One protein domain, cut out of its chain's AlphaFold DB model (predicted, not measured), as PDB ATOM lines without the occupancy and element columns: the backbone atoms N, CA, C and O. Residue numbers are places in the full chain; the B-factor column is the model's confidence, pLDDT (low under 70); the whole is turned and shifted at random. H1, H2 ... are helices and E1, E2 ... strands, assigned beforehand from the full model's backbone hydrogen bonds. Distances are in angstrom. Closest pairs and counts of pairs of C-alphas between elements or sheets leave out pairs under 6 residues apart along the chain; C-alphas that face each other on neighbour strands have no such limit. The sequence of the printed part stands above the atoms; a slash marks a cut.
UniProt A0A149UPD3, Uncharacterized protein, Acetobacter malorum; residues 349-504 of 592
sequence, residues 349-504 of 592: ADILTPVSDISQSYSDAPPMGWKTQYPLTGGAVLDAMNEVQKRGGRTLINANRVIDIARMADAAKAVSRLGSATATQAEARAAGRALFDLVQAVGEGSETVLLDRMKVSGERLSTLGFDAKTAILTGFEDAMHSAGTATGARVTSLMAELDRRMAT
ATOM      1  N   ALA A 349     241.939 170.140 266.857       57.97
ATOM      2  CA  ALA A 349     241.209 170.696 265.727       57.97
ATOM      3  C   ALA A 349     241.539 170.009 264.385       57.97
ATOM      4  O   ALA A 349     240.645 169.852 263.546       57.97
ATOM      5  N   ASP A 350     242.793 169.588 264.194       49.34
ATOM      6  CA  ASP A 350     243.333 169.069 262.926       49.34
ATOM      7  C   ASP A 350     243.092 167.564 262.719       49.34
ATOM      8  O   ASP A 350     243.238 167.030 261.613       49.34
ATOM      9  N   ILE A 351     242.730 166.867 263.797       50.47
ATOM     10  CA  ILE A 351     242.600 165.403 263.855       50.47
ATOM     11  C   ILE A 351     241.139 164.941 263.899       50.47
ATOM     12  O   ILE A 351     240.866 163.742 263.822       50.47
ATOM     13  N   LEU A 352     240.201 165.882 264.012       53.81
ATOM     14  CA  LEU A 352     238.762 165.645 264.016       53.81
ATOM     15  C   LEU A 352     238.205 165.676 262.592       53.81
ATOM     16  O   LEU A 352     238.292 166.680 261.889       53.81
ATOM     17  N   THR A 353     237.587 164.573 262.181       59.69
ATOM     18  CA  THR A 353     236.903 164.426 260.889       59.69
ATOM     19  C   THR A 353     235.392 164.411 261.124       59.69
ATOM     20  O   THR A 353     234.943 163.621 261.958       59.69
ATOM     21  N   PRO A 354     234.585 165.228 260.427       58.94
ATOM     22  CA  PRO A 354     233.135 165.193 260.589       58.94
ATOM     23  C   PRO A 354     232.554 163.850 260.127       58.94
ATOM     24  O   PRO A 354     233.046 163.223 259.186       58.94
ATOM     25  N   VAL A 355     231.486 163.420 260.795       53.81
ATOM     26  CA  VAL A 355     230.642 162.289 260.410       53.81
ATOM     27  C   VAL A 355     229.295 162.863 259.977       53.81
ATOM     28  O   VAL A 355     228.466 163.233 260.807       53.81
ATOM     29  N   SER A 356     229.112 162.982 258.666       53.78
ATOM     30  CA  SER A 356     227.836 163.313 258.030       53.78
ATOM     31  C   SER A 356     227.085 162.032 257.665       53.78
ATOM     32  O   SER A 356     227.712 161.014 257.357       53.78
ATOM     33  N   ASP A 357     225.754 162.088 257.640       42.38
ATOM     34  CA  ASP A 357     224.970 161.032 257.004       42.38
ATOM     35  C   ASP A 357     225.290 160.994 255.499       42.38
ATOM     36  O   ASP A 357     225.359 162.026 254.832       42.38
ATOM     37  N   ILE A 358     225.495 159.793 254.962       38.53
ATOM     38  CA  ILE A 358     225.731 159.555 253.533       38.53
ATOM     39  C   ILE A 358     224.431 159.783 252.732       38.53
ATOM     40  O   ILE A 358     224.489 159.982 251.519       38.53
ATOM     41  N   SER A 359     223.264 159.802 253.392       38.09
ATOM     42  CA  SER A 359     221.960 160.013 252.754       38.09
ATOM     43  C   SER A 359     221.649 161.468 252.360       38.09
ATOM     44  O   SER A 359     220.775 161.683 251.519       38.09
ATOM     45  N   GLN A 360     222.348 162.473 252.913       38.53
ATOM     46  CA  GLN A 360     221.991 163.889 252.725       38.53
ATOM     47  C   GLN A 360     223.065 164.679 251.968       38.53
ATOM     48  O   GLN A 360     224.057 165.141 252.523       38.53
ATOM     49  N   SER A 361     222.825 164.893 250.673       35.16
ATOM     50  CA  SER A 361     223.697 165.646 249.762       35.16
ATOM     51  C   SER A 361     223.501 167.172 249.828       35.16
ATOM     52  O   SER A 361     223.489 167.834 248.791       35.16
ATOM     53  N   TYR A 362     223.336 167.731 251.030       34.84
ATOM     54  CA  TYR A 362     223.221 169.175 251.271       34.84
ATOM     55  C   TYR A 362     224.366 169.647 252.174       34.84
ATOM     56  O   TYR A 362     224.604 169.073 253.232       34.84
ATOM     57  N   SER A 363     225.095 170.681 251.743       43.34
ATOM     58  CA  SER A 363     226.390 171.092 252.316       43.34
ATOM     59  C   SER A 363     226.336 171.740 253.701       43.34
ATOM     60  O   SER A 363     227.389 171.973 254.292       43.34
ATOM     61  N   ASP A 364     225.136 172.030 254.206       45.41
ATOM     62  CA  ASP A 364     224.934 173.021 255.269       45.41
ATOM     63  C   ASP A 364     224.397 172.402 256.578       45.41
ATOM     64  O   ASP A 364     224.210 173.102 257.573       45.41
ATOM     65  N   ALA A 365     224.157 171.084 256.607       51.34
ATOM     66  CA  ALA A 365     223.736 170.384 257.819       51.34
ATOM     67  C   ALA A 365     224.929 170.180 258.782       51.34
ATOM     68  O   ALA A 365     225.973 169.674 258.355       51.34
ATOM     69  N   PRO A 366     224.805 170.513 260.083       51.59
ATOM     70  CA  PRO A 366     225.867 170.251 261.050       51.59
ATOM     71  C   PRO A 366     226.114 168.735 261.175       51.59
ATOM     72  O   PRO A 366     225.160 167.951 261.173       51.59
ATOM     73  N   PRO A 367     227.378 168.287 261.287       56.91
ATOM     74  CA  PRO A 367     227.699 166.863 261.302       56.91
ATOM     75  C   PRO A 367     227.121 166.169 262.543       56.91
ATOM     76  O   PRO A 367     227.212 166.686 263.658       56.91
ATOM     77  N   MET A 368     226.584 164.958 262.361       60.06
ATOM     78  CA  MET A 368     225.975 164.150 263.434       60.06
ATOM     79  C   MET A 368     226.948 163.850 264.581       60.06
ATOM     80  O   MET A 368     226.547 163.652 265.728       60.06
ATOM     81  N   GLY A 369     228.237 163.803 264.265       64.38
ATOM     82  CA  GLY A 369     229.321 163.654 265.219       64.38
ATOM     83  C   GLY A 369     230.661 163.891 264.541       64.38
ATOM     84  O   GLY A 369     230.736 164.224 263.359       64.38
ATOM     85  N   TRP A 370     231.734 163.698 265.290       61.81
ATOM     86  CA  TRP A 370     233.099 163.834 264.801       61.81
ATOM     87  C   TRP A 370     233.893 162.604 265.210       61.81
ATOM     88  O   TRP A 370     233.744 162.116 266.325       61.81
ATOM     89  N   LYS A 371     234.744 162.097 264.323       62.56
ATOM     90  CA  LYS A 371     235.646 160.976 264.604       62.56
ATOM     91  C   LYS A 371     237.095 161.440 264.638       62.56
ATOM     92  O   LYS A 371     237.486 162.306 263.853       62.56
ATOM     93  N   THR A 372     237.901 160.853 265.510       52.34
ATOM     94  CA  THR A 372     239.350 161.064 265.493       52.34
ATOM     95  C   THR A 372     239.977 160.325 264.303       52.34
ATOM     96  O   THR A 372     239.520 159.256 263.900       52.34
ATOM     97  N   GLN A 373     241.030 160.892 263.708       48.47
ATOM     98  CA  GLN A 373     241.818 160.225 262.658       48.47
ATOM     99  C   GLN A 373     242.668 159.063 263.201       48.47
ATOM    100  O   GLN A 373     243.113 158.216 262.431       48.47
ATOM    101  N   TYR A 374     242.912 159.033 264.513       48.75
ATOM    102  CA  TYR A 374     243.651 157.990 265.219       48.75
ATOM    103  C   TYR A 374     243.182 157.887 266.681       48.75
ATOM    104  O   TYR A 374     242.656 158.869 267.216       48.75
ATOM    105  N   PRO A 375     243.363 156.730 267.348       52.41
ATOM    106  CA  PRO A 375     243.076 156.587 268.774       52.41
ATOM    107  C   PRO A 375     243.813 157.634 269.616       52.41
ATOM    108  O   PRO A 375     245.032 157.766 269.534       52.41
ATOM    109  N   LEU A 376     243.065 158.366 270.437       57.03
ATOM    110  CA  LEU A 376     243.581 159.313 271.421       57.03
ATOM    111  C   LEU A 376     243.547 158.701 272.818       57.03
ATOM    112  O   LEU A 376     242.623 157.955 273.151       57.03
ATOM    113  N   THR A 377     244.525 159.066 273.645       63.06
ATOM    114  CA  THR A 377     244.672 158.597 275.027       63.06
ATOM    115  C   THR A 377     244.727 159.771 276.005       63.06
ATOM    116  O   THR A 377     245.259 160.842 275.702       63.06
ATOM    117  N   GLY A 378     244.170 159.579 277.205       64.25
ATOM    118  CA  GLY A 378     244.278 160.546 278.301       64.25
ATOM    119  C   GLY A 378     243.780 161.950 277.933       64.25
ATOM    120  O   GLY A 378     242.682 162.130 277.406       64.25
ATOM    121  N   GLY A 379     244.604 162.964 278.209       65.81
ATOM    122  CA  GLY A 379     244.243 164.376 278.043       65.81
ATOM    123  C   GLY A 379     243.848 164.762 276.614       65.81
ATOM    124  O   GLY A 379     242.967 165.599 276.449       65.81
ATOM    125  N   ALA A 380     244.403 164.092 275.598       67.69
ATOM    126  CA  ALA A 380     244.071 164.359 274.199       67.69
ATOM    127  C   ALA A 380     242.601 164.039 273.863       67.69
ATOM    128  O   ALA A 380     242.016 164.698 273.008       67.69
ATOM    129  N   VAL A 381     241.974 163.083 274.563       69.81
ATOM    130  CA  VAL A 381     240.533 162.800 274.415       69.81
ATOM    131  C   VAL A 381     239.698 163.965 274.950       69.81
ATOM    132  O   VAL A 381     238.728 164.366 274.315       69.81
ATOM    133  N   LEU A 382     240.093 164.543 276.092       74.00
ATOM    134  CA  LEU A 382     239.422 165.709 276.680       74.00
ATOM    135  C   LEU A 382     239.541 166.936 275.770       74.00
ATOM    136  O   LEU A 382     238.562 167.645 275.551       74.00
ATOM    137  N   ASP A 383     240.732 167.169 275.219       77.88
ATOM    138  CA  ASP A 383     240.972 168.281 274.302       77.88
ATOM    139  C   ASP A 383     240.185 168.110 272.989       77.88
ATOM    140  O   ASP A 383     239.586 169.070 272.504       77.88
ATOM    141  N   ALA A 384     240.076 166.882 272.467       71.69
ATOM    142  CA  ALA A 384     239.219 166.574 271.323       71.69
ATOM    143  C   ALA A 384     237.723 166.779 271.620       71.69
ATOM    144  O   ALA A 384     237.022 167.343 270.785       71.69
ATOM    145  N   MET A 385     237.224 166.387 272.801       72.38
ATOM    146  CA  MET A 385     235.831 166.662 273.190       72.38
ATOM    147  C   MET A 385     235.540 168.166 273.241       72.38
ATOM    148  O   MET A 385     234.516 168.599 272.716       72.38
ATOM    149  N   ASN A 386     236.459 168.964 273.796       79.00
ATOM    150  CA  ASN A 386     236.329 170.423 273.834       79.00
ATOM    151  C   ASN A 386     236.284 171.037 272.423       79.00
ATOM    152  O   ASN A 386     235.460 171.913 272.167       79.00
ATOM    153  N   GLU A 387     237.131 170.586 271.492       79.75
ATOM    154  CA  GLU A 387     237.099 171.083 270.107       79.75
ATOM    155  C   GLU A 387     235.835 170.663 269.351       79.75
ATOM    156  O   GLU A 387     235.294 171.453 268.576       79.75
ATOM    157  N   VAL A 388     235.298 169.467 269.603       69.44
ATOM    158  CA  VAL A 388     233.994 169.090 269.040       69.44
ATOM    159  C   VAL A 388     232.863 169.939 269.631       69.44
ATOM    160  O   VAL A 388     232.006 170.399 268.874       69.44
ATOM    161  N   GLN A 389     232.886 170.219 270.939       75.94
ATOM    162  CA  GLN A 389     231.900 171.081 271.598       75.94
ATOM    163  C   GLN A 389     231.902 172.499 271.003       75.94
ATOM    164  O   GLN A 389     230.847 173.013 270.637       75.94
ATOM    165  N   LYS A 390     233.085 173.107 270.819       78.75
ATOM    166  CA  LYS A 390     233.245 174.423 270.162       78.75
ATOM    167  C   LYS A 390     232.708 174.455 268.728       78.75
ATOM    168  O   LYS A 390     232.314 175.512 268.246       78.75
ATOM    169  N   ARG A 391     232.704 173.309 268.042       69.88
ATOM    170  CA  ARG A 391     232.185 173.132 266.675       69.88
ATOM    171  C   ARG A 391     230.697 172.752 266.633       69.88
ATOM    172  O   ARG A 391     230.208 172.379 265.571       69.88
ATOM    173  N   GLY A 392     229.990 172.794 267.766       69.19
ATOM    174  CA  GLY A 392     228.572 172.427 267.866       69.19
ATOM    175  C   GLY A 392     228.286 170.929 267.694       69.19
ATOM    176  O   GLY A 392     227.132 170.538 267.520       69.19
ATOM    177  N   GLY A 393     229.312 170.073 267.723       67.50
ATOM    178  CA  GLY A 393     229.145 168.627 267.615       67.50
ATOM    179  C   GLY A 393     228.702 167.999 268.938       67.50
ATOM    180  O   GLY A 393     229.189 168.362 270.006       67.50
ATOM    181  N   ARG A 394     227.795 167.018 268.863       67.12
ATOM    182  CA  ARG A 394     227.222 166.339 270.044       67.12
ATOM    183  C   ARG A 394     227.980 165.073 270.462       67.12
ATOM    184  O   ARG A 394     227.947 164.691 271.628       67.12
ATOM    185  N   THR A 395     228.692 164.457 269.519       67.88
ATOM    186  CA  THR A 395     229.288 163.125 269.681       67.88
ATOM    187  C   THR A 395     230.732 163.101 269.190       67.88
ATOM    188  O   THR A 395     231.007 163.531 268.068       67.88
ATOM    189  N   LEU A 396     231.637 162.533 269.992       62.62
ATOM    190  CA  LEU A 396     233.005 162.183 269.601       62.62
ATOM    191  C   LEU A 396     233.133 160.660 269.451       62.62
ATOM    192  O   LEU A 396     232.806 159.914 270.367       62.62
ATOM    193  N   ILE A 397     233.658 160.193 268.321       61.84
ATOM    194  CA  ILE A 397     234.041 158.795 268.103       61.84
ATOM    195  C   ILE A 397     235.567 158.704 268.196       61.84
ATOM    196  O   ILE A 397     236.275 159.271 267.362       61.84
ATOM    197  N   ASN A 398     236.076 158.002 269.208       61.09
ATOM    198  CA  ASN A 398     237.509 157.782 269.413       61.09
ATOM    199  C   ASN A 398     237.803 156.277 269.462       61.09
ATOM    200  O   ASN A 398     237.283 155.572 270.329       61.09
ATOM    201  N   ALA A 399     238.628 155.787 268.533       58.34
ATOM    202  CA  ALA A 399     238.775 154.355 268.260       58.34
ATOM    203  C   ALA A 399     237.391 153.684 268.093       58.34
ATOM    204  O   ALA A 399     236.645 154.049 267.189       58.34
ATOM    205  N   ASN A 400     237.025 152.767 268.995       52.31
ATOM    206  CA  ASN A 400     235.738 152.058 268.999       52.31
ATOM    207  C   ASN A 400     234.728 152.614 270.027       52.31
ATOM    208  O   ASN A 400     233.740 151.951 270.338       52.31
ATOM    209  N   ARG A 401     234.976 153.796 270.613       58.22
ATOM    210  CA  ARG A 401     234.120 154.401 271.647       58.22
ATOM    211  C   ARG A 401     233.325 155.568 271.084       58.22
ATOM    212  O   ARG A 401     233.905 156.486 270.510       58.22
ATOM    213  N   VAL A 402     232.016 155.546 271.314       67.81
ATOM    214  CA  VAL A 402     231.105 156.666 271.055       67.81
ATOM    215  C   VAL A 402     230.923 157.429 272.364       67.81
ATOM    216  O   VAL A 402     230.509 156.847 273.365       67.81
ATOM    217  N   ILE A 403     231.277 158.710 272.366       68.19
ATOM    218  CA  ILE A 403     231.317 159.566 273.549       68.19
ATOM    219  C   ILE A 403     230.325 160.716 273.356       68.19
ATOM    220  O   ILE A 403     230.473 161.523 272.438       68.19
ATOM    221  N   ASP A 404     229.324 160.784 274.231       77.50
ATOM    222  CA  ASP A 404     228.381 161.901 274.330       77.50
ATOM    223  C   ASP A 404     229.061 163.085 275.031       77.50
ATOM    224  O   ASP A 404     229.502 162.979 276.180       77.50
ATOM    225  N   ILE A 405     229.173 164.209 274.329       77.69
ATOM    226  CA  ILE A 405     229.938 165.367 274.799       77.69
ATOM    227  C   ILE A 405     229.174 166.155 275.858       77.69
ATOM    228  O   ILE A 405     229.804 166.661 276.785       77.69
ATOM    229  N   ALA A 406     227.842 166.225 275.779       77.19
ATOM    230  CA  ALA A 406     227.040 166.902 276.793       77.19
ATOM    231  C   ALA A 406     227.153 166.160 278.134       77.19
ATOM    232  O   ALA A 406     227.520 166.755 279.149       77.19
ATOM    233  N   ARG A 407     226.982 164.829 278.112       81.44
ATOM    234  CA  ARG A 407     227.156 163.980 279.299       81.44
ATOM    235  C   ARG A 407     228.566 164.088 279.885       81.44
ATOM    236  O   ARG A 407     228.712 164.178 281.104       81.44
ATOM    237  N   MET A 408     229.612 164.084 279.051       82.38
ATOM    238  CA  MET A 408     230.992 164.216 279.542       82.38
ATOM    239  C   MET A 408     231.314 165.623 280.057       82.38
ATOM    240  O   MET A 408     232.057 165.745 281.031       82.38
ATOM    241  N   ALA A 409     230.741 166.677 279.472       81.06
ATOM    242  CA  ALA A 409     230.881 168.039 279.978       81.06
ATOM    243  C   ALA A 409     230.240 168.185 281.366       81.06
ATOM    244  O   ALA A 409     230.857 168.749 282.270       81.06
ATOM    245  N   ASP A 410     229.051 167.620 281.584       82.06
ATOM    246  CA  ASP A 410     228.394 167.654 282.894       82.06
ATOM    247  C   ASP A 410     229.106 166.780 283.935       82.06
ATOM    248  O   ASP A 410     229.258 167.194 285.089       82.06
ATOM    249  N   ALA A 411     229.661 165.633 283.529       84.00
ATOM    250  CA  ALA A 411     230.551 164.848 284.379       84.00
ATOM    251  C   ALA A 411     231.818 165.644 284.769       84.00
ATOM    252  O   ALA A 411     232.187 165.701 285.945       84.00
ATOM    253  N   ALA A 412     232.452 166.339 283.819       82.62
ATOM    254  CA  ALA A 412     233.610 167.196 284.077       82.62
ATOM    255  C   ALA A 412     233.280 168.374 285.014       82.62
ATOM    256  O   ALA A 412     234.064 168.669 285.924       82.62
ATOM    257  N   LYS A 413     232.104 169.006 284.864       83.81
ATOM    258  CA  LYS A 413     231.595 170.022 285.805       83.81
ATOM    259  C   LYS A 413     231.430 169.436 287.212       83.81
ATOM    260  O   LYS A 413     231.891 170.045 288.175       83.81
ATOM    261  N   ALA A 414     230.816 168.257 287.340       83.81
ATOM    262  CA  ALA A 414     230.596 167.598 288.627       83.81
ATOM    263  C   ALA A 414     231.913 167.262 289.349       83.81
ATOM    264  O   ALA A 414     232.035 167.533 290.543       83.81
ATOM    265  N   VAL A 415     232.928 166.757 288.635       82.75
ATOM    266  CA  VAL A 415     234.268 166.532 289.210       82.75
ATOM    267  C   VAL A 415     234.952 167.854 289.571       82.75
ATOM    268  O   VAL A 415     235.514 167.971 290.656       82.75
ATOM    269  N   SER A 416     234.854 168.882 288.724       80.25
ATOM    270  CA  SER A 416     235.469 170.196 288.982       80.25
ATOM    271  C   SER A 416     234.913 170.894 290.232       80.25
ATOM    272  O   SER A 416     235.636 171.649 290.884       80.25
ATOM    273  N   ARG A 417     233.661 170.611 290.634       79.44
ATOM    274  CA  ARG A 417     233.064 171.129 291.885       79.44
ATOM    275  C   ARG A 417     233.774 170.641 293.155       79.44
ATOM    276  O   ARG A 417     233.744 171.365 294.149       79.44
ATOM    277  N   LEU A 418     234.502 169.514 293.117       72.31
ATOM    278  CA  LEU A 418     235.415 169.098 294.203       72.31
ATOM    279  C   LEU A 418     236.524 170.125 294.475       72.31
ATOM    280  O   LEU A 418     237.093 170.158 295.562       72.31
ATOM    281  N   GLY A 419     236.847 170.965 293.489       64.31
ATOM    282  CA  GLY A 419     237.776 172.075 293.649       64.31
ATOM    283  C   GLY A 419     237.212 173.246 294.461       64.31
ATOM    284  O   GLY A 419     237.969 174.173 294.743       64.31
ATOM    285  N   SER A 420     235.927 173.254 294.831       68.62
ATOM    286  CA  SER A 420     235.342 174.295 295.684       68.62
ATOM    287  C   SER A 420     235.580 174.005 297.171       68.62
ATOM    288  O   SER A 420     235.529 172.861 297.612       68.62
ATOM    289  N   ALA A 421     235.801 175.053 297.971       60.62
ATOM    290  CA  ALA A 421     235.971 174.933 299.426       60.62
ATOM    291  C   ALA A 421     234.659 174.606 300.178       60.62
ATOM    292  O   ALA A 421     234.657 174.484 301.399       60.62
ATOM    293  N   THR A 422     233.540 174.503 299.455       69.50
ATOM    294  CA  THR A 422     232.178 174.342 299.982       69.50
ATOM    295  C   THR A 422     231.496 173.062 299.495       69.50
ATOM    296  O   THR A 422     230.298 172.904 299.717       69.50
ATOM    297  N   ALA A 423     232.224 172.166 298.817       80.31
ATOM    298  CA  ALA A 423     231.671 170.907 298.327       80.31
ATOM    299  C   ALA A 423     231.092 170.070 299.479       80.31
ATOM    300  O   ALA A 423     231.665 170.006 300.565       80.31
ATOM    301  N   THR A 424     229.967 169.404 299.235       87.31
ATOM    302  CA  THR A 424     229.285 168.535 300.204       87.31
ATOM    303  C   THR A 424     229.626 167.054 300.003       87.31
ATOM    304  O   THR A 424     230.094 166.637 298.943       87.31
ATOM    305  N   GLN A 425     229.325 166.206 300.995       87.69
ATOM    306  CA  GLN A 425     229.505 164.749 300.879       87.69
ATOM    307  C   GLN A 425     228.687 164.139 299.724       87.69
ATOM    308  O   GLN A 425     229.137 163.201 299.064       87.69
ATOM    309  N   ALA A 426     227.497 164.686 299.449       85.94
ATOM    310  CA  ALA A 426     226.654 164.256 298.336       85.94
ATOM    311  C   ALA A 426     227.279 164.611 296.976       85.94
ATOM    312  O   ALA A 426     227.299 163.772 296.074       85.94
ATOM    313  N   GLU A 427     227.846 165.814 296.848       87.81
ATOM    314  CA  GLU A 427     228.580 166.238 295.651       87.81
ATOM    315  C   GLU A 427     229.878 165.452 295.471       87.81
ATOM    316  O   GLU A 427     230.190 165.072 294.349       87.81
ATOM    317  N   ALA A 428     230.586 165.110 296.550       86.19
ATOM    318  CA  ALA A 428     231.769 164.258 296.473       86.19
ATOM    319  C   ALA A 428     231.439 162.843 295.962       86.19
ATOM    320  O   ALA A 428     232.138 162.313 295.096       86.19
ATOM    321  N   ARG A 429     230.318 162.261 296.407       87.81
ATOM    322  CA  ARG A 429     229.810 160.981 295.884       87.81
ATOM    323  C   ARG A 429     229.315 161.097 294.435       87.81
ATOM    324  O   ARG A 429     229.496 160.174 293.645       87.81
ATOM    325  N   ALA A 430     228.716 162.227 294.052       87.25
ATOM    326  CA  ALA A 430     228.336 162.491 292.662       87.25
ATOM    327  C   ALA A 430     229.562 162.664 291.747       87.25
ATOM    328  O   ALA A 430     229.582 162.115 290.648       87.25
ATOM    329  N   ALA A 431     230.608 163.341 292.223       87.00
ATOM    330  CA  ALA A 431     231.886 163.472 291.536       87.00
ATOM    331  C   ALA A 431     232.593 162.117 291.372       87.00
ATOM    332  O   ALA A 431     233.157 161.865 290.314       87.00
ATOM    333  N   GLY A 432     232.495 161.209 292.351       86.31
ATOM    334  CA  GLY A 432     232.952 159.820 292.209       86.31
ATOM    335  C   GLY A 432     232.291 159.085 291.035       86.31
ATOM    336  O   GLY A 432     232.985 158.495 290.205       86.31
ATOM    337  N   ARG A 433     230.960 159.193 290.904       89.94
ATOM    338  CA  ARG A 433     230.212 158.643 289.753       89.94
ATOM    339  C   ARG A 433     230.631 159.293 288.430       89.94
ATOM    340  O   ARG A 433     230.872 158.598 287.449       89.94
ATOM    341  N   ALA A 434     230.760 160.618 288.412       88.44
ATOM    342  CA  ALA A 434     231.177 161.370 287.231       88.44
ATOM    343  C   ALA A 434     232.621 161.046 286.791       88.44
ATOM    344  O   ALA A 434     232.910 160.996 285.597       88.44
ATOM    345  N   LEU A 435     233.522 160.773 287.738       85.31
ATOM    346  CA  LEU A 435     234.886 160.346 287.442       85.31
ATOM    347  C   LEU A 435     234.910 158.960 286.779       85.31
ATOM    348  O   LEU A 435     235.679 158.756 285.845       85.31
ATOM    349  N   PHE A 436     234.050 158.028 287.209       85.94
ATOM    350  CA  PHE A 436     233.897 156.728 286.543       85.94
ATOM    351  C   PHE A 436     233.453 156.894 285.085       85.94
ATOM    352  O   PHE A 436     234.085 156.334 284.191       85.94
ATOM    353  N   ASP A 437     232.432 157.717 284.835       84.44
ATOM    354  CA  ASP A 437     231.955 158.046 283.485       84.44
ATOM    355  C   ASP A 437     233.080 158.611 282.593       84.44
ATOM    356  O   ASP A 437     233.272 158.156 281.462       84.44
ATOM    357  N   LEU A 438     233.888 159.537 283.125       80.75
ATOM    358  CA  LEU A 438     235.039 160.106 282.418       80.75
ATOM    359  C   LEU A 438     236.152 159.076 282.151       80.75
ATOM    360  O   LEU A 438     236.708 159.061 281.054       80.75
ATOM    361  N   VAL A 439     236.465 158.190 283.105       79.44
ATOM    362  CA  VAL A 439     237.441 157.095 282.914       79.44
ATOM    363  C   VAL A 439     236.965 156.131 281.818       79.44
ATOM    364  O   VAL A 439     237.754 155.727 280.959       79.44
ATOM    365  N   GLN A 440     235.670 155.795 281.788       77.69
ATOM    366  CA  GLN A 440     235.095 154.945 280.739       77.69
ATOM    367  C   GLN A 440     235.166 155.597 279.353       77.69
ATOM    368  O   GLN A 440     235.445 154.904 278.374       77.69
ATOM    369  N   ALA A 441     234.982 156.916 279.248       71.31
ATOM    370  CA  ALA A 441     235.174 157.630 277.988       71.31
ATOM    371  C   ALA A 441     236.657 157.669 277.570       71.31
ATOM    372  O   ALA A 441     237.004 157.232 276.470       71.31
ATOM    373  N   VAL A 442     237.545 158.127 278.460       69.88
ATOM    374  CA  VAL A 442     238.942 158.467 278.136       69.88
ATOM    375  C   VAL A 442     239.869 157.253 278.011       69.88
ATOM    376  O   VAL A 442     240.709 157.232 277.113       69.88
ATOM    377  N   GLY A 443     239.754 156.248 278.884       65.62
ATOM    378  CA  GLY A 443     240.683 155.110 278.907       65.62
ATOM    379  C   GLY A 443     240.937 154.560 280.309       65.62
ATOM    380  O   GLY A 443     240.841 155.285 281.296       65.62
ATOM    381  N   GLU A 444     241.305 153.284 280.396       66.38
ATOM    382  CA  GLU A 444     241.866 152.729 281.636       66.38
ATOM    383  C   GLU A 444     243.223 153.390 281.931       66.38
ATOM    384  O   GLU A 444     243.963 153.703 280.996       66.38
ATOM    385  N   GLY A 445     243.550 153.633 283.205       64.19
ATOM    386  CA  GLY A 445     244.791 154.322 283.582       64.19
ATOM    387  C   GLY A 445     244.764 155.842 283.354       64.19
ATOM    388  O   GLY A 445     245.810 156.490 283.395       64.19
ATOM    389  N   SER A 446     243.592 156.428 283.080       69.06
ATOM    390  CA  SER A 446     243.426 157.874 282.875       69.06
ATOM    391  C   SER A 446     243.181 158.669 284.164       69.06
ATOM    392  O   SER A 446     243.132 159.898 284.113       69.06
ATOM    393  N   GLU A 447     243.076 158.002 285.317       76.19
ATOM    394  CA  GLU A 447     242.699 158.567 286.618       76.19
ATOM    395  C   GLU A 447     243.587 159.763 287.015       76.19
ATOM    396  O   GLU A 447     243.072 160.846 287.303       76.19
ATOM    397  N   THR A 448     244.916 159.618 286.947       76.31
ATOM    398  CA  THR A 448     245.878 160.704 287.227       76.31
ATOM    399  C   THR A 448     245.670 161.904 286.297       76.31
ATOM    400  O   THR A 448     245.604 163.043 286.758       76.31
ATOM    401  N   VAL A 449     245.513 161.662 284.990       76.31
ATOM    402  CA  VAL A 449     245.387 162.726 283.977       76.31
ATOM    403  C   VAL A 449     244.058 163.470 284.106       76.31
ATOM    404  O   VAL A 449     244.018 164.692 283.951       76.31
ATOM    405  N   LEU A 450     242.978 162.754 284.426       78.81
ATOM    406  CA  LEU A 450     241.666 163.328 284.717       78.81
ATOM    407  C   LEU A 450     241.713 164.212 285.965       78.81
ATOM    408  O   LEU A 450     241.281 165.363 285.910       78.81
ATOM    409  N   LEU A 451     242.279 163.719 287.070       80.12
ATOM    410  CA  LEU A 451     242.371 164.479 288.318       80.12
ATOM    411  C   LEU A 451     243.273 165.721 288.182       80.12
ATOM    412  O   LEU A 451     242.941 166.770 288.737       80.12
ATOM    413  N   ASP A 452     244.352 165.650 287.392       79.69
ATOM    414  CA  ASP A 452     245.175 166.819 287.046       79.69
ATOM    415  C   ASP A 452     244.412 167.835 286.192       79.69
ATOM    416  O   ASP A 452     244.412 169.031 286.501       79.69
ATOM    417  N   ARG A 453     243.709 167.385 285.145       74.94
ATOM    418  CA  ARG A 453     242.940 168.279 284.264       74.94
ATOM    419  C   ARG A 453     241.764 168.953 284.963       74.94
ATOM    420  O   ARG A 453     241.532 170.135 284.713       74.94
ATOM    421  N   MET A 454     241.093 168.252 285.873       79.50
ATOM    422  CA  MET A 454     240.019 168.802 286.708       79.50
ATOM    423  C   MET A 454     240.543 169.580 287.932       79.50
ATOM    424  O   MET A 454     239.753 170.042 288.753       79.50
ATOM    425  N   LYS A 455     241.871 169.756 288.060       80.69
ATOM    426  CA  LYS A 455     242.548 170.514 289.132       80.69
ATOM    427  C   LYS A 455     242.187 170.032 290.548       80.69
ATOM    428  O   LYS A 455     242.154 170.821 291.497       80.69
ATOM    429  N   VAL A 456     241.943 168.729 290.707       77.25
ATOM    430  CA  VAL A 456     241.623 168.115 292.001       77.25
ATOM    431  C   VAL A 456     242.907 168.002 292.826       77.25
ATOM    432  O   VAL A 456     243.835 167.266 292.478       77.25
ATOM    433  N   SER A 457     242.963 168.762 293.921       77.38
ATOM    434  CA  SER A 457     244.117 168.867 294.821       77.38
ATOM    435  C   SER A 457     243.823 168.219 296.169       77.38
ATOM    436  O   SER A 457     242.757 168.426 296.749       77.38
ATOM    437  N   GLY A 458     244.788 167.457 296.692       75.44
ATOM    438  CA  GLY A 458     244.640 166.786 297.984       75.44
ATOM    439  C   GLY A 458     244.475 167.758 299.153       75.44
ATOM    440  O   GLY A 458     243.732 167.452 300.077       75.44
ATOM    441  N   GLU A 459     245.082 168.947 299.078       77.19
ATOM    442  CA  GLU A 459     244.901 170.024 300.061       77.19
ATOM    443  C   GLU A 459     243.421 170.405 300.194       77.19
ATOM    444  O   GLU A 459     242.862 170.305 301.284       77.19
ATOM    445  N   ARG A 460     242.749 170.737 299.079       76.62
ATOM    446  CA  ARG A 460     241.324 171.103 299.098       76.62
ATOM    447  C   ARG A 460     240.453 169.957 299.602       76.62
ATOM    448  O   ARG A 460     239.631 170.191 300.483       76.62
ATOM    449  N   LEU A 461     240.688 168.731 299.128       80.00
ATOM    450  CA  LEU A 461     239.973 167.542 299.613       80.00
ATOM    451  C   LEU A 461     240.155 167.322 301.125       80.00
ATOM    452  O   LEU A 461     239.199 166.955 301.799       80.00
ATOM    453  N   SER A 462     241.349 167.593 301.660       79.19
ATOM    454  CA  SER A 462     241.666 167.460 303.091       79.19
ATOM    455  C   SER A 462     241.091 168.590 303.953       79.19
ATOM    456  O   SER A 462     240.976 168.431 305.165       79.19
ATOM    457  N   THR A 463     240.725 169.729 303.352       77.50
ATOM    458  CA  THR A 463     240.043 170.841 304.043       77.50
ATOM    459  C   THR A 463     238.516 170.723 304.069       77.50
ATOM    460  O   THR A 463     237.861 171.519 304.741       77.50
ATOM    461  N   LEU A 464     237.931 169.747 303.366       77.38
ATOM    462  CA  LEU A 464     236.494 169.486 303.433       77.38
ATOM    463  C   LEU A 464     236.132 168.909 304.812       77.38
ATOM    464  O   LEU A 464     236.844 168.074 305.361       77.38
ATOM    465  N   GLY A 465     234.996 169.332 305.377       79.75
ATOM    466  CA  GLY A 465     234.551 168.945 306.727       79.75
ATOM    467  C   GLY A 465     234.078 167.488 306.884       79.75
ATOM    468  O   GLY A 465     233.297 167.201 307.789       79.75
ATOM    469  N   PHE A 466     234.478 166.589 305.985       84.88
ATOM    470  CA  PHE A 466     234.105 165.175 305.931       84.88
ATOM    471  C   PHE A 466     235.179 164.374 305.179       84.88
ATOM    472  O   PHE A 466     236.017 164.941 304.479       84.88
ATOM    473  N   ASP A 467     235.128 163.044 305.268       86.88
ATOM    474  CA  ASP A 467     236.019 162.164 304.504       86.88
ATOM    475  C   ASP A 467     235.659 162.168 303.005       86.88
ATOM    476  O   ASP A 467     234.836 161.386 302.514       86.88
ATOM    477  N   ALA A 468     236.284 163.094 302.278       84.44
ATOM    478  CA  ALA A 468     236.107 163.253 300.843       84.44
ATOM    479  C   ALA A 468     236.638 162.059 300.041       84.44
ATOM    480  O   ALA A 468     236.038 161.705 299.025       84.44
ATOM    481  N   LYS A 469     237.710 161.399 300.504       85.88
ATOM    482  CA  LYS A 469     238.282 160.221 299.838       85.88
ATOM    483  C   LYS A 469     237.264 159.085 299.820       85.88
ATOM    484  O   LYS A 469     236.944 158.575 298.748       85.88
ATOM    485  N   THR A 470     236.718 158.731 300.983       86.50
ATOM    486  CA  THR A 470     235.714 157.665 301.092       86.50
ATOM    487  C   THR A 470     234.447 158.023 300.315       86.50
ATOM    488  O   THR A 470     233.939 157.183 299.581       86.50
ATOM    489  N   ALA A 471     233.975 159.275 300.371       86.88
ATOM    490  CA  ALA A 471     232.798 159.699 299.605       86.88
ATOM    491  C   ALA A 471     232.979 159.560 298.077       86.88
ATOM    492  O   ALA A 471     232.071 159.072 297.399       86.88
ATOM    493  N   ILE A 472     234.145 159.946 297.542       88.06
ATOM    494  CA  ILE A 472     234.486 159.805 296.116       88.06
ATOM    495  C   ILE A 472     234.584 158.324 295.727       88.06
ATOM    496  O   ILE A 472     233.982 157.922 294.733       88.06
ATOM    497  N   LEU A 473     235.290 157.504 296.518       88.75
ATOM    498  CA  LEU A 473     235.440 156.070 296.249       88.75
ATOM    499  C   LEU A 473     234.093 155.343 296.274       88.75
ATOM    500  O   LEU A 473     233.782 154.651 295.309       88.75
ATOM    501  N   THR A 474     233.238 155.589 297.275       88.38
ATOM    502  CA  THR A 474     231.873 155.033 297.312       88.38
ATOM    503  C   THR A 474     231.077 155.412 296.062       88.38
ATOM    504  O   THR A 474     230.383 154.576 295.494       88.38
ATOM    505  N   GLY A 475     231.181 156.661 295.593       86.50
ATOM    506  CA  GLY A 475     230.508 157.096 294.367       86.50
ATOM    507  C   GLY A 475     231.015 156.384 293.110       86.50
ATOM    508  O   GLY A 475     230.224 156.005 292.248       86.50
ATOM    509  N   PHE A 476     232.327 156.181 293.009       86.25
ATOM    510  CA  PHE A 476     232.949 155.459 291.899       86.25
ATOM    511  C   PHE A 476     232.574 153.965 291.915       86.25
ATOM    512  O   PHE A 476     232.227 153.402 290.878       86.25
ATOM    513  N   GLU A 477     232.573 153.342 293.096       86.00
ATOM    514  CA  GLU A 477     232.135 151.960 293.319       86.00
ATOM    515  C   GLU A 477     230.646 151.764 292.996       86.00
ATOM    516  O   GLU A 477     230.308 150.817 292.288       86.00
ATOM    517  N   ASP A 478     229.761 152.680 293.423       85.25
ATOM    518  CA  ASP A 478     228.332 152.655 293.068       85.25
ATOM    519  C   ASP A 478     228.141 152.601 291.542       85.25
ATOM    520  O   ASP A 478     227.351 151.800 291.037       85.25
ATOM    521  N   ALA A 479     228.846 153.469 290.800       83.12
ATOM    522  CA  ALA A 479     228.768 153.531 289.340       83.12
ATOM    523  C   ALA A 479     229.336 152.262 288.690       83.12
ATOM    524  O   ALA A 479     228.698 151.692 287.806       83.12
ATOM    525  N   MET A 480     230.483 151.778 289.172       79.94
ATOM    526  CA  MET A 480     231.114 150.541 288.711       79.94
ATOM    527  C   MET A 480     230.202 149.319 288.898       79.94
ATOM    528  O   MET A 480     230.069 148.507 287.978       79.94
ATOM    529  N   HIS A 481     229.537 149.209 290.052       79.38
ATOM    530  CA  HIS A 481     228.563 148.155 290.332       79.38
ATOM    531  C   HIS A 481     227.281 148.306 289.504       79.38
ATOM    532  O   HIS A 481     226.816 147.321 288.931       79.38
ATOM    533  N   SER A 482     226.744 149.523 289.372       80.00
ATOM    534  CA  SER A 482     225.544 149.798 288.562       80.00
ATOM    535  C   SER A 482     225.767 149.504 287.073       80.00
ATOM    536  O   SER A 482     224.850 149.066 286.385       80.00
ATOM    537  N   ALA A 483     226.993 149.699 286.580       70.06
ATOM    538  CA  ALA A 483     227.401 149.376 285.214       70.06
ATOM    539  C   ALA A 483     227.721 147.881 284.994       70.06
ATOM    540  O   ALA A 483     228.078 147.497 283.882       70.06
ATOM    541  N   GLY A 484     227.649 147.036 286.031       59.28
ATOM    542  CA  GLY A 484     227.991 145.610 285.941       59.28
ATOM    543  C   GLY A 484     229.477 145.327 285.675       59.28
ATOM    544  O   GLY A 484     229.835 144.211 285.300       59.28
ATOM    545  N   THR A 485     230.358 146.318 285.844       63.44
ATOM    546  CA  THR A 485     231.786 146.191 285.516       63.44
ATOM    547  C   THR A 485     232.592 145.629 286.686       63.44
ATOM    548  O   THR A 485     232.628 146.211 287.765       63.44
ATOM    549  N   ALA A 486     233.286 144.510 286.474       53.94
ATOM    550  CA  ALA A 486     234.111 143.861 287.493       53.94
ATOM    551  C   ALA A 486     235.566 144.371 287.456       53.94
ATOM    552  O   ALA A 486     236.431 143.738 286.855       53.94
ATOM    553  N   THR A 487     235.854 145.523 288.077       55.47
ATOM    554  CA  THR A 487     237.176 146.179 287.968       55.47
ATOM    555  C   THR A 487     237.729 146.725 289.292       55.47
ATOM    556  O   THR A 487     238.122 147.887 289.393       55.47
ATOM    557  N   GLY A 488     237.892 145.859 290.302       55.72
ATOM    558  CA  GLY A 488     238.528 146.229 291.581       55.72
ATOM    559  C   GLY A 488     239.915 146.888 291.442       55.72
ATOM    560  O   GLY A 488     240.269 147.753 292.235       55.72
ATOM    561  N   ALA A 489     240.670 146.574 290.381       61.62
ATOM    562  CA  ALA A 489     241.938 147.238 290.069       61.62
ATOM    563  C   ALA A 489     241.801 148.753 289.790       61.62
ATOM    564  O   ALA A 489     242.706 149.512 290.135       61.62
ATOM    565  N   ARG A 490     240.678 149.209 289.212       64.44
ATOM    566  CA  ARG A 490     240.425 150.637 288.942       64.44
ATOM    567  C   ARG A 490     240.116 151.408 290.225       64.44
ATOM    568  O   ARG A 490     240.642 152.498 290.418       64.44
ATOM    569  N   VAL A 491     239.353 150.805 291.143       69.25
ATOM    570  CA  VAL A 491     239.136 151.352 292.497       69.25
ATOM    571  C   VAL A 491     240.471 151.502 293.227       69.25
ATOM    572  O   VAL A 491     240.761 152.570 293.760       69.25
ATOM    573  N   THR A 492     241.332 150.480 293.183       70.94
ATOM    574  CA  THR A 492     242.677 150.537 293.777       70.94
ATOM    575  C   THR A 492     243.560 151.610 293.131       70.94
ATOM    576  O   THR A 492     244.271 152.312 293.848       70.94
ATOM    577  N   SER A 493     243.503 151.777 291.804       73.31
ATOM    578  CA  SER A 493     244.238 152.827 291.083       73.31
ATOM    579  C   SER A 493     243.788 154.229 291.507       73.31
ATOM    580  O   SER A 493     244.614 155.047 291.919       73.31
ATOM    581  N   LEU A 494     242.474 154.478 291.512       77.75
ATOM    582  CA  LEU A 494     241.896 155.737 291.970       77.75
ATOM    583  C   LEU A 494     242.227 156.017 293.442       77.75
ATOM    584  O   LEU A 494     242.624 157.129 293.783       77.75
ATOM    585  N   MET A 495     242.101 155.013 294.312       79.75
ATOM    586  CA  MET A 495     242.443 155.125 295.729       79.75
ATOM    587  C   MET A 495     243.909 155.528 295.914       79.75
ATOM    588  O   MET A 495     244.181 156.472 296.654       79.75
ATOM    589  N   ALA A 496     244.834 154.868 295.210       78.00
ATOM    590  CA  ALA A 496     246.262 155.165 295.279       78.00
ATOM    591  C   ALA A 496     246.601 156.573 294.759       78.00
ATOM    592  O   ALA A 496     247.455 157.249 295.331       78.00
ATOM    593  N   GLU A 497     245.929 157.046 293.708       82.06
ATOM    594  CA  GLU A 497     246.128 158.394 293.168       82.06
ATOM    595  C   GLU A 497     245.534 159.485 294.082       82.06
ATOM    596  O   GLU A 497     246.153 160.537 294.262       82.06
ATOM    597  N   LEU A 498     244.385 159.231 294.720       81.69
ATOM    598  CA  LEU A 498     243.829 160.106 295.759       81.69
ATOM    599  C   LEU A 498     244.753 160.164 296.986       81.69
ATOM    600  O   LEU A 498     245.071 161.259 297.449       81.69
ATOM    601  N   ASP A 499     245.255 159.017 297.459       80.69
ATOM    602  CA  ASP A 499     246.237 158.948 298.550       80.69
ATOM    603  C   ASP A 499     247.521 159.707 298.201       80.69
ATOM    604  O   ASP A 499     247.991 160.525 298.993       80.69
ATOM    605  N   ARG A 500     248.057 159.520 296.986       80.75
ATOM    606  CA  ARG A 500     249.232 160.253 296.494       80.75
ATOM    607  C   ARG A 500     249.006 161.764 296.531       80.75
ATOM    608  O   ARG A 500     249.897 162.496 296.962       80.75
ATOM    609  N   ARG A 501     247.829 162.244 296.114       78.31
ATOM    610  CA  ARG A 501     247.478 163.677 296.137       78.31
ATOM    611  C   ARG A 501     247.313 164.221 297.548       78.31
ATOM    612  O   ARG A 501     247.763 165.334 297.796       78.31
ATOM    613  N   MET A 502     246.689 163.474 298.457       76.25
ATOM    614  CA  MET A 502     246.506 163.889 299.855       76.25
ATOM    615  C   MET A 502     247.816 163.840 300.658       76.25
ATOM    616  O   MET A 502     248.007 164.649 301.560       76.25
ATOM    617  N   ALA A 503     248.746 162.949 300.298       71.81
ATOM    618  CA  ALA A 503     250.064 162.837 300.926       71.81
ATOM    619  C   ALA A 503     251.131 163.791 300.347       71.81
ATOM    620  O   ALA A 503     252.173 163.980 300.974       71.81
ATOM    621  N   THR A 504     250.912 164.379 299.165       63.38
ATOM    622  CA  THR A 504     251.865 165.314 298.545       63.38
ATOM    623  C   THR A 504     251.605 166.739 299.055       63.38
ATOM    624  O   THR A 504     250.594 167.328 298.670       63.38
TER     625      THR A 504
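Overview. This is residues 349 to 504 of the 592 residues of an uncharacterized protein of Acetobacter malorum (UniProt A0A149UPD3). A small twisted sheet of four short strands, with H1 over one face, makes one end of an elongated model, and a larger body of mostly crossed helices makes the other. In that body H3 lies between H2 and H6, H4 and H7 cover one side, and H5 sits at the end away from the sheet; beyond the sheet, residues 358 to 364 stick out. The printed part has 156 residues, with seven named helices and four named strands in the order E1 E2 H1 E3 E4 H2 H3 H4 H5 H6 H7. The sheet runs E1 E2 E3 E4 and is mixed, and the class is mixed, helices and strands. The whole is compact, with a radius of gyration of the C-alphas of 17.1 A, and spans 58 by 32 by 26 A.

Arrangement. Begin at E1, residues 352 to 355, which forms an antiparallel hairpin with E2, residues 369 to 372; look for N 353 and O 371, 2.8 A apart and within hydrogen-bond range. E2 is parallel to E3, residues 395 to 398, with N 370 and O 395 at 2.9 A. E3 forms an antiparallel hairpin with E4, residues 401 to 404, with N 403 and O 396 at 2.8 A. Between E2 and E3 comes H1, residues 379 to 390, making a strand-helix-strand unit, two parallel neighbour strands with a helix between, whose crossover is right-handed. H1 is on the sheet at a height of 9.1 A, over E2 and E3, and on the local plane it runs along the strands at 26 degrees to E3. H2, residues 405 to 419, only grazes the sheet with residues 405 to 407. The hub is H3, residues 425 to 442, touching H1, H2, H4 and H6. H2 and H3 are a helical hairpin, touching at a steep tilt of 44 degrees, opposite ways, closest at the C-alphas of Val 415 and Ala 431, 4.5 A. H3 is on the same face of the sheet as H1, giving two layers, helices on one face of a sheet. H1 and H3 only just touch, with 3 pairs of C-alphas within 8 A, and only at their ends, closest at the C-alphas of Val 381 and Val 442, 5.9 A. Next find H4, residues 447 to 453, which touches H3 about perpendicular at 77 degrees, closest at the C-alphas of Glu 447 and Val 439, 6.6 A; H3 touches H4 with residues 435 to 439 alone. H6, residues 468 to 482, touches H3 at a steep tilt of 54 degrees, the same way, with the C-alphas of Ile 472 and Gly 432 closest at 4.2 A. H6 and H7, residues 488 to 503, are a helical hairpin at a shallow tilt of 15 degrees, opposite ways; H7 touches H6 with residues 491 to 498 alone, closest at the C-alphas of Leu 498 and Lys 469, 6.9 A. H5, residues 458 to 463, touches H7, closest at the C-alphas of Gly 458 and Met 502, 3.9 A; H7 touches H5 with residues 498 to 503 alone. H4 and H5 are apart. In H1, H3, H4, H5, H6 and H7 every O i to N i+4 pair is within hydrogen-bond range; in H2, 9 of 11 are.

Along the chain. Find C-alpha 352 at (238.762, 165.645, 264.016), where E1 begins; its four residues cover 9.5 A, those of E2 10.4 A, and those of E3 and E4 9.8 A each. H1 covers 16.9 A from C-alpha 379 to 390. H2 follows E4 directly, beginning at C-alpha 405 at (229.938, 165.367, 274.799), and covers 21.5 A. H3, 18 residues, covers 25.4 A. H4 has seven residues and H5 six. H6 covers 21.1 A, and H7 covers 22.3 A to C-alpha 503 at (250.064, 162.837, 300.926).

Size, cuts and confidence. The two C-alphas farthest apart are those of Ser 361 and Gly 465, 58.1 A. The printed part has no cut. The link from E1 to E2, 13 residues, is long; within it residues 358 to 364 stand free. Mean pLDDT of the printed part is 71.5, and 65 residues are under 70, among them residues 349 to 381, 391 to 403 and 484 to 491.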